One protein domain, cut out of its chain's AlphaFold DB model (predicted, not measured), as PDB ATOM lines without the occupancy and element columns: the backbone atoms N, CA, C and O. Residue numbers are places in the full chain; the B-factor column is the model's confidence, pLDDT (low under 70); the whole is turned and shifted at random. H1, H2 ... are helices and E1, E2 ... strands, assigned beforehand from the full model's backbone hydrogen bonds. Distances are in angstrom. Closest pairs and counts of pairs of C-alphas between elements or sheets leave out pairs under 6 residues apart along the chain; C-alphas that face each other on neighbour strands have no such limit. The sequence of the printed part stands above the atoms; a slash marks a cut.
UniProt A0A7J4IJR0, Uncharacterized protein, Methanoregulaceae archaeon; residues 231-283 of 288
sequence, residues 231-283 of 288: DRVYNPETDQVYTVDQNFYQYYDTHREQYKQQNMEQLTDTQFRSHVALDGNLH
ATOM      1  N   ASP A 231      47.847 -11.516  39.991       77.06
ATOM      2  CA  ASP A 231      47.332 -10.556  39.019       77.06
ATOM      3  C   ASP A 231      45.961 -11.044  38.524       77.06
ATOM      4  O   ASP A 231      45.510 -12.139  38.889       77.06
ATOM      5  N   ARG A 232      45.263 -10.242  37.720       87.00
ATOM      6  CA  ARG A 232      43.992 -10.623  37.096       87.00
ATOM      7  C   ARG A 232      44.041 -10.398  35.591       87.00
ATOM      8  O   ARG A 232      44.566  -9.400  35.113       87.00
ATOM      9  N   VAL A 233      43.432 -11.311  34.842       90.56
ATOM     10  CA  VAL A 233      43.241 -11.182  33.390       90.56
ATOM     11  C   VAL A 233      41.781 -11.378  33.024       90.56
ATOM     12  O   VAL A 233      41.080 -12.185  33.634       90.56
ATOM     13  N   TYR A 234      41.310 -10.624  32.039       94.06
ATOM     14  CA  TYR A 234      39.944 -10.682  31.541       94.06
ATOM     15  C   TYR A 234      39.901 -11.486  30.245       94.06
ATOM     16  O   TYR A 234      40.735 -11.301  29.362       94.06
ATOM     17  N   ASN A 235      38.923 -12.375  30.115       92.94
ATOM     18  CA  ASN A 235      38.657 -13.103  28.888       92.94
ATOM     19  C   ASN A 235      37.392 -12.548  28.209       92.94
ATOM     20  O   ASN A 235      36.284 -12.838  28.674       92.94
ATOM     21  N   PRO A 236      37.526 -11.807  27.092       91.88
ATOM     22  CA  PRO A 236      36.392 -11.226  26.378       91.88
ATOM     23  C   PRO A 236      35.485 -12.265  25.717       91.88
ATOM     24  O   PRO A 236      34.332 -11.963  25.422       91.88
ATOM     25  N   GLU A 237      35.972 -13.485  25.472       90.00
ATOM     26  CA  GLU A 237      35.169 -14.544  24.852       90.00
ATOM     27  C   GLU A 237      34.155 -15.144  25.828       90.00
ATOM     28  O   GLU A 237      33.101 -15.627  25.409       90.00
ATOM     29  N   THR A 238      34.476 -15.127  27.123       89.69
ATOM     30  CA  THR A 238      33.655 -15.739  28.173       89.69
ATOM     31  C   THR A 238      33.079 -14.738  29.167       89.69
ATOM     32  O   THR A 238      32.258 -15.149  29.983       89.69
ATOM     33  N   ASP A 239      33.467 -13.461  29.089       91.38
ATOM     34  CA  ASP A 239      33.110 -12.414  30.059       91.38
ATOM     35  C   ASP A 239      33.523 -12.810  31.494       91.38
ATOM     36  O   ASP A 239      32.759 -12.728  32.454       91.38
ATOM     37  N   GLN A 240      34.737 -13.357  31.631       91.56
ATOM     38  CA  GLN A 240      35.266 -13.867  32.901       91.56
ATOM     39  C   GLN A 240      36.591 -13.212  33.265       91.56
ATOM     40  O   GLN A 240      37.402 -12.891  32.400       91.56
ATOM     41  N   VAL A 241      36.831 -13.074  34.568       91.19
ATOM     42  CA  VAL A 241      38.110 -12.638  35.130       91.19
ATOM     43  C   VAL A 241      38.786 -13.825  35.806       91.19
ATOM     44  O   VAL A 241      38.137 -14.553  36.558       91.19
ATOM     45  N   TYR A 242      40.083 -14.000  35.573       90.88
ATOM     46  CA  TYR A 242      40.896 -15.044  36.190       90.88
ATOM     47  C   TYR A 242      41.998 -14.436  37.055       90.88
ATOM     48  O   TYR A 242      42.721 -13.559  36.594       90.88
ATOM     49  N   THR A 243      42.153 -14.928  38.281       85.94
ATOM     50  CA  THR A 243      43.319 -14.680  39.133       85.94
ATOM     51  C   THR A 243      44.486 -15.541  38.663       85.94
ATOM     52  O   THR A 243      44.343 -16.752  38.523       85.94
ATOM     53  N   VAL A 244      45.642 -14.931  38.440       84.31
ATOM     54  CA  VAL A 244      46.852 -15.558  37.890       84.31
ATOM     55  C   VAL A 244      48.079 -15.144  38.699       84.31
ATOM     56  O   VAL A 244      47.987 -14.266  39.553       84.31
ATOM     57  N   ASP A 245      49.232 -15.764  38.451       75.88
ATOM     58  CA  ASP A 245      50.483 -15.349  39.090       75.88
ATOM     59  C   ASP A 245      50.881 -13.929  38.661       75.88
ATOM     60  O   ASP A 245      50.588 -13.483  37.544       75.88
ATOM     61  N   GLN A 246      51.584 -13.214  39.540       71.44
ATOM     62  CA  GLN A 246      52.096 -11.889  39.210       71.44
ATOM     63  C   GLN A 246      52.954 -11.929  37.937       71.44
ATOM     64  O   GLN A 246      53.813 -12.791  37.753       71.44
ATOM     65  N   ASN A 247      52.747 -10.939  37.077       69.06
ATOM     66  CA  ASN A 247      53.365 -10.805  35.762       69.06
ATOM     67  C   ASN A 247      52.936 -11.838  34.700       69.06
ATOM     68  O   ASN A 247      53.561 -11.938  33.636       69.06
ATOM     69  N   PHE A 248      51.874 -12.610  34.958       84.00
ATOM     70  CA  PHE A 248      51.345 -13.561  33.985       84.00
ATOM     71  C   PHE A 248      50.971 -12.873  32.672       84.00
ATOM     72  O   PHE A 248      51.327 -13.385  31.614       84.00
ATOM     73  N   TYR A 249      50.300 -11.713  32.706       82.62
ATOM     74  CA  TYR A 249      49.833 -11.067  31.478       82.62
ATOM     75  C   TYR A 249      50.987 -10.639  30.562       82.62
ATOM     76  O   TYR A 249      50.903 -10.851  29.357       82.62
ATOM     77  N   GLN A 250      52.090 -10.102  31.099       81.00
ATOM     78  CA  GLN A 250      53.252  -9.725  30.280       81.00
ATOM     79  C   GLN A 250      53.876 -10.948  29.591       81.00
ATOM     80  O   GLN A 250      54.301 -10.868  28.436       81.00
ATOM     81  N   TYR A 251      53.928 -12.089  30.287       81.62
ATOM     82  CA  TYR A 251      54.389 -13.338  29.688       81.62
ATOM     83  C   TYR A 251      53.399 -13.844  28.634       81.62
ATOM     84  O   TYR A 251      53.783 -14.101  27.495       81.62
ATOM     85  N   TYR A 252      52.125 -13.932  29.004       87.44
ATOM     86  CA  TYR A 252      51.037 -14.390  28.156       87.44
ATOM     87  C   TYR A 252      50.936 -13.586  26.858       87.44
ATOM     88  O   TYR A 252      50.835 -14.182  25.793       87.44
ATOM     89  N   ASP A 253      51.030 -12.256  26.917       91.00
ATOM     90  CA  ASP A 253      50.884 -11.378  25.752       91.00
ATOM     91  C   ASP A 253      51.913 -11.674  24.649       91.00
ATOM     92  O   ASP A 253      51.629 -11.524  23.462       91.00
ATOM     93  N   THR A 254      53.087 -12.177  25.037       89.75
ATOM     94  CA  THR A 254      54.168 -12.566  24.117       89.75
ATOM     95  C   THR A 254      54.187 -14.056  23.764       89.75
ATOM     96  O   THR A 254      54.967 -14.447  22.898       89.75
ATOM     97  N   HIS A 255      53.331 -14.867  24.392       89.94
ATOM     98  CA  HIS A 255      53.272 -16.328  24.241       89.94
ATOM     99  C   HIS A 255      51.826 -16.833  24.121       89.94
ATOM    100  O   HIS A 255      51.492 -17.929  24.583       89.94
ATOM    101  N   ARG A 256      50.933 -16.020  23.539       91.19
ATOM    102  CA  ARG A 256      49.489 -16.302  23.468       91.19
ATOM    103  C   ARG A 256      49.224 -17.667  22.839       91.19
ATOM    104  O   ARG A 256      48.370 -18.409  23.319       91.19
ATOM    105  N   GLU A 257      50.024 -18.063  21.847       90.75
ATOM    106  CA  GLU A 257      49.946 -19.342  21.134       90.75
ATOM    107  C   GLU A 257      50.088 -20.576  22.036       90.75
ATOM    108  O   GLU A 257      49.650 -21.662  21.656       90.75
ATOM    109  N   GLN A 258      50.656 -20.421  23.234       89.25
ATOM    110  CA  GLN A 258      50.843 -21.505  24.200       89.25
ATOM    111  C   GLN A 258      49.602 -21.791  25.042       89.25
ATOM    112  O   GLN A 258      49.622 -22.735  25.823       89.25
ATOM    113  N   TYR A 259      48.523 -21.022  24.889       88.94
ATOM    114  CA  TYR A 259      47.318 -21.130  25.710       88.94
ATOM    115  C   TYR A 259      46.070 -21.312  24.851       88.94
ATOM    116  O   TYR A 259      45.986 -20.804  23.741       88.94
ATOM    117  N   LYS A 260      45.045 -22.005  25.343       88.88
ATOM    118  CA  LYS A 260      43.784 -22.146  24.596       88.88
ATOM    119  C   LYS A 260      43.048 -20.814  24.463       88.88
ATOM    120  O   LYS A 260      42.446 -20.545  23.428       88.88
ATOM    121  N   GLN A 261      43.127 -19.971  25.488       90.25
ATOM    122  CA  GLN A 261      42.558 -18.630  25.503       90.25
ATOM    123  C   GLN A 261      43.538 -17.651  24.851       90.25
ATOM    124  O   GLN A 261      44.516 -17.247  25.470       90.25
ATOM    125  N   GLN A 262      43.293 -17.267  23.598       88.69
ATOM    126  CA  GLN A 262      44.221 -16.451  22.791       88.69
ATOM    127  C   GLN A 262      44.020 -14.935  22.944       88.69
ATOM    128  O   GLN A 262      44.919 -14.151  22.639       88.69
ATOM    129  N   ASN A 263      42.860 -14.519  23.450       90.81
ATOM    130  CA  ASN A 263      42.423 -13.125  23.434       90.81
ATOM    131  C   ASN A 263      42.231 -12.531  24.835       90.81
ATOM    132  O   ASN A 263      41.409 -11.643  25.000       90.81
ATOM    133  N   MET A 264      42.949 -13.009  25.858       92.88
ATOM    134  CA  MET A 264      42.858 -12.391  27.185       92.88
ATOM    135  C   MET A 264      43.448 -10.977  27.162       92.88
ATOM    136  O   MET A 264      44.385 -10.687  26.406       92.88
ATOM    137  N   GLU A 265      42.898 -10.114  28.005       92.81
ATOM    138  CA  GLU A 265      43.196  -8.688  28.098       92.81
ATOM    139  C   GLU A 265      43.457  -8.286  29.555       92.81
ATOM    140  O   GLU A 265      43.042  -8.971  30.497       92.81
ATOM    141  N   GLN A 266      44.136  -7.155  29.749       87.62
ATOM    142  CA  GLN A 266      44.178  -6.509  31.059       87.62
ATOM    143  C   GLN A 266      42.788  -5.988  31.416       87.62
ATOM    144  O   GLN A 266      42.038  -5.532  30.551       87.62
ATOM    145  N   LEU A 267      42.449  -6.034  32.702       87.06
ATOM    146  CA  LEU A 267      41.172  -5.519  33.173       87.06
ATOM    147  C   LEU A 267      41.125  -3.997  33.039       87.06
ATOM    148  O   LEU A 267      42.058  -3.283  33.407       87.06
ATOM    149  N   THR A 268      39.973  -3.501  32.611       81.69
ATOM    150  CA  THR A 268      39.568  -2.116  32.843       81.69
ATOM    151  C   THR A 268      39.097  -1.926  34.285       81.69
ATOM    152  O   THR A 268      38.643  -2.862  34.947       81.69
ATOM    153  N   ASP A 269      39.124  -0.684  34.752       70.00
ATOM    154  CA  ASP A 269      38.611  -0.277  36.064       70.00
ATOM    155  C   ASP A 269      37.160  -0.736  36.310       70.00
ATOM    156  O   ASP A 269      36.826  -1.240  37.382       70.00
ATOM    157  N   THR A 270      36.300  -0.671  35.289       74.38
ATOM    158  CA  THR A 270      34.925  -1.188  35.372       74.38
ATOM    159  C   THR A 270      34.892  -2.699  35.611       74.38
ATOM    160  O   THR A 270      34.089  -3.181  36.409       74.38
ATOM    161  N   GLN A 271      35.768  -3.457  34.947       80.31
ATOM    162  CA  GLN A 271      35.809  -4.917  35.064       80.31
ATOM    163  C   GLN A 271      36.327  -5.380  36.425       80.31
ATOM    164  O   GLN A 271      35.835  -6.393  36.920       80.31
ATOM    165  N   PHE A 272      37.226  -4.616  37.059       72.62
ATOM    166  CA  PHE A 272      37.638  -4.847  38.451       72.62
ATOM    167  C   PHE A 272      36.451  -4.834  39.426       72.62
ATOM    168  O   PHE A 272      36.476  -5.559  40.415       72.62
ATOM    169  N   ARG A 273      35.398  -4.057  39.134       69.94
ATOM    170  CA  ARG A 273      34.202  -3.953  39.985       69.94
ATOM    171  C   ARG A 273      33.140  -5.000  39.685       69.94
ATOM    172  O   ARG A 273      32.468  -5.478  40.593       69.94
ATOM    173  N   SER A 274      32.910  -5.290  38.406       73.62
ATOM    174  CA  SER A 274      31.730  -6.054  37.989       73.62
ATOM    175  C   SER A 274      31.931  -7.571  37.955       73.62
ATOM    176  O   SER A 274      30.947  -8.289  37.783       73.62
ATOM    177  N   HIS A 275      33.160  -8.067  38.134       76.62
ATOM    178  CA  HIS A 275      33.485  -9.487  37.983       76.62
ATOM    179  C   HIS A 275      34.077 -10.098  39.252       76.62
ATOM    180  O   HIS A 275      34.997  -9.559  39.860       76.62
ATOM    181  N   VAL A 276      33.598 -11.295  39.601       80.62
ATOM    182  CA  VAL A 276      34.250 -12.156  40.594       80.62
ATOM    183  C   VAL A 276      35.351 -12.946  39.893       80.62
ATOM    184  O   VAL A 276      35.081 -13.631  38.905       80.62
ATOM    185  N   ALA A 277      36.580 -12.859  40.398       82.38
ATOM    186  CA  ALA A 277      37.715 -13.558  39.811       82.38
ATOM    187  C   ALA A 277      37.666 -15.073  40.093       82.38
ATOM    188  O   ALA A 277      37.427 -15.505  41.222       82.38
ATOM    189  N   LEU A 278      37.900 -15.876  39.056       86.25
ATOM    190  CA  LEU A 278      38.023 -17.334  39.114       86.25
ATOM    191  C   LEU A 278      39.505 -17.744  39.188       86.25
ATOM    192  O   LEU A 278      40.372 -16.995  38.753       86.25
ATOM    193  N   ASP A 279      39.823 -18.937  39.692       81.81
ATOM    194  CA  ASP A 279      41.217 -19.412  39.757       81.81
ATOM    195  C   ASP A 279      41.766 -19.730  38.353       81.81
ATOM    196  O   ASP A 279      41.340 -20.687  37.700       81.81
ATOM    197  N   GLY A 280      42.731 -18.940  37.883       80.81
ATOM    198  CA  GLY A 280      43.341 -19.092  36.567       80.81
ATOM    199  C   GLY A 280      44.056 -20.426  36.374       80.81
ATOM    200  O   GLY A 280      44.039 -20.949  35.265       80.81
ATOM    201  N   ASN A 281      44.574 -21.058  37.433       80.25
ATOM    202  CA  ASN A 281      45.220 -22.372  37.325       80.25
ATOM    203  C   ASN A 281      44.236 -23.498  36.969       80.25
ATOM    204  O   ASN A 281      44.648 -24.561  36.506       80.25
ATOM    205  N   LEU A 282      42.939 -23.283  37.199       83.75
ATOM    206  CA  LEU A 282      41.883 -24.244  36.880       83.75
ATOM    207  C   LEU A 282      41.224 -23.979  35.524       83.75
ATOM    208  O   LEU A 282      40.510 -24.844  35.019       83.75
ATOM    209  N   HIS A 283      41.420 -22.786  34.961       84.12
ATOM    210  CA  HIS A 283      40.620 -22.293  33.839       84.12
ATOM    211  C   HIS A 283      41.444 -21.836  32.632       84.12
ATOM    212  O   HIS A 283      40.920 -21.819  31.517       84.12
TER     213      HIS A 283
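This is residues 231 to 283 of the 288 residues of an uncharacterized protein of Methanoregulaceae archaeon (UniProt A0A7J4IJR0). A small three-stranded sheet forms the middle, with the hairpin E1 and E2 as its core and the short E3 beside E2, and two short helices, H1 and H2, sit at opposite ends of the longest axis. From H1 a long unnamed stretch, residues 255 to 268, loops round to H2 and runs past the E1 edge of the sheet, while one last helical turn, H3, follows E3 at the other edge. The printed part has 53 residues with three named helices and three named strands, in the order E1 E2 H1 H2 E3 H3; the sheet runs E1 E2 E3 and is mixed, and the class is mixed, helices and strands. The whole is compact, with a radius of gyration of the C-alphas of 10.2 A and spans of 28 by 22 by 20 A.

E1 is residues 231 to 235, 13.6 A long, and begins at C-alpha 231 (47.332, -10.556, 39.019). E2 is residues 240 to 245, 16.5 A long. H1 is residues 248 to 254, 10.3 A long, and begins at C-alpha 248 (51.345, -13.561, 33.985). H2 is residues 269 to 274, 9.2 A long. E3 is residues 277 to 279, 6.8 A, and H3 is residues 280 to 283, 5.0 A, ending at C-alpha 283 (40.620, -22.293, 33.839).

E1 and E2 form an antiparallel hairpin at 147 degrees, with N 233 and O 242 2.9 A apart and N 242 and O 233 2.8 A apart, within hydrogen-bond range. Residues 233 to 234 of E1 also pair, antiparallel, with residues 265 to 266. H1 only grazes the sheet with residues 248 to 252; its closest C-alphas to E1 are those of Val 233 and Tyr 249, 6.9 A. H2 only grazes the sheet with residues 271 to 274, and H1 and H2 are apart. E2 and E3 are parallel neighbours at 54 degrees, with N 278 and O 241 2.8 A apart. E2, H1, H2 and E3 make a strand-helix-strand unit, two parallel neighbour strands with helices between. H3 stands at the sheet's level, at a height of 3.2 A; its closest C-alphas to E2 are those of Tyr 242 and Gly 280, 4.7 A. O i to N i+4 pairs are within hydrogen-bond range in 2 of 3 cases in H1 and 1 of 2 in H2; H3 is too short for such a pair.

The two C-alphas farthest apart, Glu 257 and Arg 273, are 29.0 A apart. The printed part has no cut. The link from H1 to H2, 14 residues, is long; the other links are tight. The mean pLDDT of the printed part is 84.7, and residues 247 and 273 are under 70.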